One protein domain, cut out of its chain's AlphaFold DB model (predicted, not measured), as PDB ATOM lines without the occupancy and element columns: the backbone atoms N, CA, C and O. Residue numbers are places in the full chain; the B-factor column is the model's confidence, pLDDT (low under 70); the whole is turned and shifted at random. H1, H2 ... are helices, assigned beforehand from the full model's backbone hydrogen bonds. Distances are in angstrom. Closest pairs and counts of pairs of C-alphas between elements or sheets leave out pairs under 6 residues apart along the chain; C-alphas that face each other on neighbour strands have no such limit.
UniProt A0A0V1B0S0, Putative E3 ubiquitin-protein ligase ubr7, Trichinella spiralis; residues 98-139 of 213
ATOM      1  N   GLY A  98      31.824 -35.370  29.172       77.38
ATOM      2  CA  GLY A  98      32.885 -34.779  29.989       77.38
ATOM      3  C   GLY A  98      34.017 -34.088  29.220       77.38
ATOM      4  O   GLY A  98      34.941 -33.614  29.872       77.38
ATOM      5  N   TRP A  99      33.944 -33.962  27.888       84.94
ATOM      6  CA  TRP A  99      34.965 -33.279  27.072       84.94
ATOM      7  C   TRP A  99      35.264 -31.835  27.518       84.94
ATOM      8  O   TRP A  99      36.405 -31.388  27.407       84.94
ATOM      9  N   ARG A 100      34.277 -31.116  28.075       87.38
ATOM     10  CA  ARG A 100      34.458 -29.754  28.614       87.38
ATOM     11  C   ARG A 100      35.533 -29.695  29.706       87.38
ATOM     12  O   ARG A 100      36.336 -28.767  29.728       87.38
ATOM     13  N   LYS A 101      35.665 -30.758  30.509       83.81
ATOM     14  CA  LYS A 101      36.691 -30.890  31.561       83.81
ATOM     15  C   LYS A 101      38.108 -31.068  31.014       83.81
ATOM     16  O   LYS A 101      39.073 -30.931  31.763       83.81
ATOM     17  N   GLU A 102      38.246 -31.401  29.732       84.38
ATOM     18  CA  GLU A 102      39.537 -31.534  29.053       84.38
ATOM     19  C   GLU A 102      40.011 -30.206  28.433       84.38
ATOM     20  O   GLU A 102      41.161 -30.108  27.990       84.38
ATOM     21  N   LEU A 103      39.160 -29.169  28.419       87.94
ATOM     22  CA  LEU A 103      39.522 -27.847  27.919       87.94
ATOM     23  C   LEU A 103      40.562 -27.172  28.819       87.94
ATOM     24  O   LEU A 103      40.517 -27.208  30.051       87.94
ATOM     25  N   CYS A 104      41.524 -26.499  28.189       89.44
ATOM     26  CA  CYS A 104      42.549 -25.767  28.918       89.44
ATOM     27  C   CYS A 104      42.011 -24.442  29.462       89.44
ATOM     28  O   CYS A 104      41.445 -23.661  28.709       89.44
ATOM     29  N   HIS A 105      42.291 -24.157  30.736       90.69
ATOM     30  CA  HIS A 105      41.874 -22.938  31.439       90.69
ATOM     31  C   HIS A 105      43.032 -21.951  31.692       90.69
ATOM     32  O   HIS A 105      42.942 -21.077  32.551       90.69
ATOM     33  N   CYS A 106      44.158 -22.080  30.976       90.31
ATOM     34  CA  CYS A 106      45.254 -21.111  31.088       90.31
ATOM     35  C   CYS A 106      44.857 -19.754  30.476       90.31
ATOM     36  O   CYS A 106      44.008 -19.709  29.588       90.31
ATOM     37  N   LEU A 107      45.511 -18.660  30.892       90.12
ATOM     38  CA  LEU A 107      45.183 -17.297  30.436       90.12
ATOM     39  C   LEU A 107      45.132 -17.166  28.905       90.12
ATOM     40  O   LEU A 107      44.194 -16.586  28.374       90.12
ATOM     41  N   LEU A 108      46.081 -17.787  28.198       89.75
ATOM     42  CA  LEU A 108      46.115 -17.772  26.733       89.75
ATOM     43  C   LEU A 108      44.893 -18.461  26.107       89.75
ATOM     44  O   LEU A 108      44.368 -17.979  25.110       89.75
ATOM     45  N   CYS A 109      44.439 -19.582  26.675       90.44
ATOM     46  CA  CYS A 109      43.251 -20.283  26.189       90.44
ATOM     47  C   CYS A 109      41.973 -19.530  26.554       90.44
ATOM     48  O   CYS A 109      41.083 -19.439  25.721       90.44
ATOM     49  N   LEU A 110      41.897 -18.937  27.748       91.69
ATOM     50  CA  LEU A 110      40.767 -18.091  28.138       91.69
ATOM     51  C   LEU A 110      40.607 -16.889  27.200       91.69
ATOM     52  O   LEU A 110      39.497 -16.611  26.754       91.69
ATOM     53  N   ASP A 111      41.705 -16.215  26.854       93.00
ATOM     54  CA  ASP A 111      41.690 -15.123  25.875       93.00
ATOM     55  C   ASP A 111      41.322 -15.620  24.468       93.00
ATOM     56  O   ASP A 111      40.637 -14.918  23.723       93.00
ATOM     57  N   LEU A 112      41.713 -16.849  24.117       93.12
ATOM     58  CA  LEU A 112      41.324 -17.486  22.862       93.12
ATOM     59  C   LEU A 112      39.810 -17.718  22.797       93.12
ATOM     60  O   LEU A 112      39.188 -17.261  21.842       93.12
ATOM     61  N   TYR A 113      39.204 -18.365  23.801       94.06
ATOM     62  CA  TYR A 113      37.753 -18.602  23.810       94.06
ATOM     63  C   TYR A 113      36.974 -17.286  23.739       94.06
ATOM     64  O   TYR A 113      36.031 -17.191  22.963       94.06
ATOM     65  N   LYS A 114      37.443 -16.243  24.440       93.94
ATOM     66  CA  LYS A 114      36.893 -14.882  24.336       93.94
ATOM     67  C   LYS A 114      36.985 -14.304  22.934       93.94
ATOM     68  O   LYS A 114      36.033 -13.724  22.429       93.94
ATOM     69  N   SER A 115      38.135 -14.455  22.280       96.06
ATOM     70  CA  SER A 115      38.323 -13.938  20.920       96.06
ATOM     71  C   SER A 115      37.422 -14.616  19.880       96.06
ATOM     72  O   SER A 115      37.140 -14.017  18.843       96.06
ATOM     73  N   TYR A 116      36.964 -15.839  20.168       93.88
ATOM     74  CA  TYR A 116      36.063 -16.624  19.324       93.88
ATOM     75  C   TYR A 116      34.611 -16.654  19.824       93.88
ATOM     76  O   TYR A 116      33.805 -17.353  19.212       93.88
ATOM     77  N   ASP A 117      34.275 -15.905  20.882       92.75
ATOM     78  CA  ASP A 117      32.926 -15.842  21.474       92.75
ATOM     79  C   ASP A 117      32.380 -17.233  21.855       92.75
ATOM     80  O   ASP A 117      31.243 -17.609  21.561       92.75
ATOM     81  N   CYS A 118      33.248 -18.066  22.437       92.25
ATOM     82  CA  CYS A 118      32.938 -19.446  22.803       92.25
ATOM     83  C   CYS A 118      33.289 -19.789  24.255       92.25
ATOM     84  O   CYS A 118      33.522 -20.948  24.597       92.25
ATOM     85  N   GLU A 119      33.285 -18.796  25.146       91.81
ATOM     86  CA  GLU A 119      33.517 -18.990  26.581       91.81
ATOM     87  C   GLU A 119      32.475 -19.907  27.231       91.81
ATOM     88  O   GLU A 119      32.781 -20.554  28.231       91.81
ATOM     89  N   PHE A 120      31.278 -20.020  26.644       89.44
ATOM     90  CA  PHE A 120      30.230 -20.941  27.101       89.44
ATOM     91  C   PHE A 120      30.677 -22.414  27.078       89.44
ATOM     92  O   PHE A 120      30.168 -23.229  27.841       89.44
ATOM     93  N   LEU A 121      31.674 -22.774  26.259       89.38
ATOM     94  CA  LEU A 121      32.227 -24.134  26.234       89.38
ATOM     95  C   LEU A 121      32.908 -24.515  27.560       89.38
ATOM     96  O   LEU A 121      33.058 -25.703  27.836       89.38
ATOM     97  N   LEU A 122      33.317 -23.526  28.363       89.50
ATOM     98  CA  LEU A 122      33.944 -23.718  29.674       89.50
ATOM     99  C   LEU A 122      32.929 -23.941  30.796       89.50
ATOM    100  O   LEU A 122      33.321 -24.309  31.902       89.50
ATOM    101  N   ASP A 123      31.647 -23.689  30.542       86.94
ATOM    102  CA  ASP A 123      30.607 -23.936  31.526       86.94
ATOM    103  C   ASP A 123      30.269 -25.432  31.553       86.94
ATOM    104  O   ASP A 123      29.586 -25.968  30.675       86.94
ATOM    105  N   ASP A 124      30.768 -26.123  32.578       79.50
ATOM    106  CA  ASP A 124      30.461 -27.532  32.844       79.50
ATOM    107  C   ASP A 124      28.960 -27.765  33.115       79.50
ATOM    108  O   ASP A 124      28.481 -28.895  32.985       79.50
ATOM    109  N   GLU A 125      28.213 -26.715  33.471       75.62
ATOM    110  CA  GLU A 125      26.777 -26.756  33.739       75.62
ATOM    111  C   GLU A 125      25.931 -26.409  32.501       75.62
ATOM    112  O   GLU A 125      24.719 -26.622  32.527       75.62
ATOM    113  N   ASP A 126      26.538 -25.976  31.387       77.62
ATOM    114  CA  ASP A 126      25.863 -25.794  30.091       77.62
ATOM    115  C   ASP A 126      25.677 -27.144  29.374       77.62
ATOM    116  O   ASP A 126      26.219 -27.453  28.303       77.62
ATOM    117  N   THR A 127      24.939 -28.025  30.043       76.12
ATOM    118  CA  THR A 127      24.570 -29.356  29.569       76.12
ATOM    119  C   THR A 127      23.057 -29.464  29.457       76.12
ATOM    120  O   THR A 127      22.302 -28.835  30.207       76.12
ATOM    121  N   PHE A 128      22.590 -30.285  28.516       72.19
ATOM    122  CA  PHE A 128      21.159 -30.523  28.343       72.19
ATOM    123  C   PHE A 128      20.543 -31.144  29.606       72.19
ATOM    124  O   PHE A 128      19.428 -30.805  30.001       72.19
ATOM    125  N   GLU A 129      21.300 -32.007  30.281       76.12
ATOM    126  CA  GLU A 129      20.939 -32.623  31.552       76.12
ATOM    127  C   GLU A 129      20.675 -31.561  32.621       76.12
ATOM    128  O   GLU A 129      19.622 -31.583  33.264       76.12
ATOM    129  N   LYS A 130      21.578 -30.583  32.768       78.19
ATOM    130  CA  LYS A 130      21.413 -29.522  33.758       78.19
ATOM    131  C   LYS A 130      20.284 -28.560  33.408       78.19
ATOM    132  O   LYS A 130      19.546 -28.152  34.303       78.19
ATOM    133  N   TYR A 131      20.092 -28.246  32.125       76.31
ATOM    134  CA  TYR A 131      18.923 -27.494  31.664       76.31
ATOM    135  C   TYR A 131      17.619 -28.199  32.066       76.31
ATOM    136  O   TYR A 131      16.722 -27.573  32.632       76.31
ATOM    137  N   ASN A 132      17.531 -29.514  31.846       76.38
ATOM    138  CA  ASN A 132      16.352 -30.295  32.201       76.38
ATOM    139  C   ASN A 132      16.135 -30.340  33.725       76.38
ATOM    140  O   ASN A 132      15.033 -30.062  34.197       76.38
ATOM    141  N   GLU A 133      17.183 -30.590  34.513       77.19
ATOM    142  CA  GLU A 133      17.109 -30.523  35.978       77.19
ATOM    143  C   GLU A 133      16.665 -29.147  36.486       77.19
ATOM    144  O   GLU A 133      15.856 -29.048  37.410       77.19
ATOM    145  N   ASN A 134      17.198 -28.073  35.903       68.31
ATOM    146  CA  ASN A 134      16.860 -26.713  36.296       68.31
ATOM    147  C   ASN A 134      15.439 -26.345  35.861       68.31
ATOM    148  O   ASN A 134      14.768 -25.622  36.591       68.31
ATOM    149  N   SER A 135      14.942 -26.874  34.739       63.62
ATOM    150  CA  SER A 135      13.544 -26.702  34.324       63.62
ATOM    151  C   SER A 135      12.561 -27.375  35.290       63.62
ATOM    152  O   SER A 135      11.495 -26.831  35.561       63.62
ATOM    153  N   GLN A 136      12.949 -28.505  35.894       61.84
ATOM    154  CA  GLN A 136      12.160 -29.160  36.943       61.84
ATOM    155  C   GLN A 136      12.200 -28.408  38.283       61.84
ATOM    156  O   GLN A 136      11.282 -28.548  39.086       61.84
ATOM    157  N   LYS A 137      13.258 -27.625  38.541       62.59
ATOM    158  CA  LYS A 137      13.452 -26.858  39.787       62.59
ATOM    159  C   LYS A 137      12.893 -25.430  39.705       62.59
ATOM    160  O   LYS A 137      12.404 -24.924  40.707       62.59
ATOM    161  N   ASN A 138      12.935 -24.800  38.529       57.25
ATOM    162  CA  ASN A 138      12.345 -23.489  38.232       57.25
ATOM    163  C   ASN A 138      10.918 -23.645  37.702       57.25
ATOM    164  O   ASN A 138      10.554 -23.112  36.651       57.25
ATOM    165  N   THR A 139      10.092 -24.388  38.426       54.06
ATOM    166  CA  THR A 139       8.660 -24.294  38.214       54.06
ATOM    167  C   THR A 139       8.240 -22.930  38.759       54.06
ATOM    168  O   THR A 139       8.511 -22.603  39.912       54.06
TER     169      THR A 139
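AT A GLANCE: This is residues 98 to 139 of the 213 residues of the protein "Putative E3 ubiquitin-protein ligase ubr7" of Trichinella spiralis (UniProt A0A0V1B0S0). A free helical arm, H4 with the last two printed residues, sticks out from a small body in which the chain runs from short H1 to H2 and folds back to short H3. The printed part has 42 residues with four named helices, H1 to H4 in order, and no named strand: all helix. It is loose, with a radius of gyration of the C-alphas of 12.9 A, and spans 39 by 19 by 12 A.

IN THESE COORDINATES: H4, residues 128 to 137, is 14.3 A long and ends at C-alpha 137 (13.452, -26.858, 39.787). H3 is residues 119 to 122. H2, residues 107 to 115, is 12.2 A long. H1, residues 99 to 102, begins at C-alpha 99 (34.965, -33.279, 27.072).

HOW THE PARTS SIT: H4 touches no helix. H3 and H1 only just touch, with 3 pairs of C-alphas within 8 A, the closest Arg 100 and Leu 122 at 6.1 A. H2 and H3 are close but not clearly touching; their closest C-alphas, Tyr 113 and Glu 119, are 5.1 A apart. H1 and H2 are apart. In H2 and H4 every O i to N i+4 pair is within hydrogen-bond range; H1 and H3 are too short for such a pair.

THE WHOLE: Residues 128 to 139 stand free; the body without them spans 22 by 16 by 10 A. The three links are tight, and the printed part has no cut. Residues 134 to 139 have pLDDT under 70.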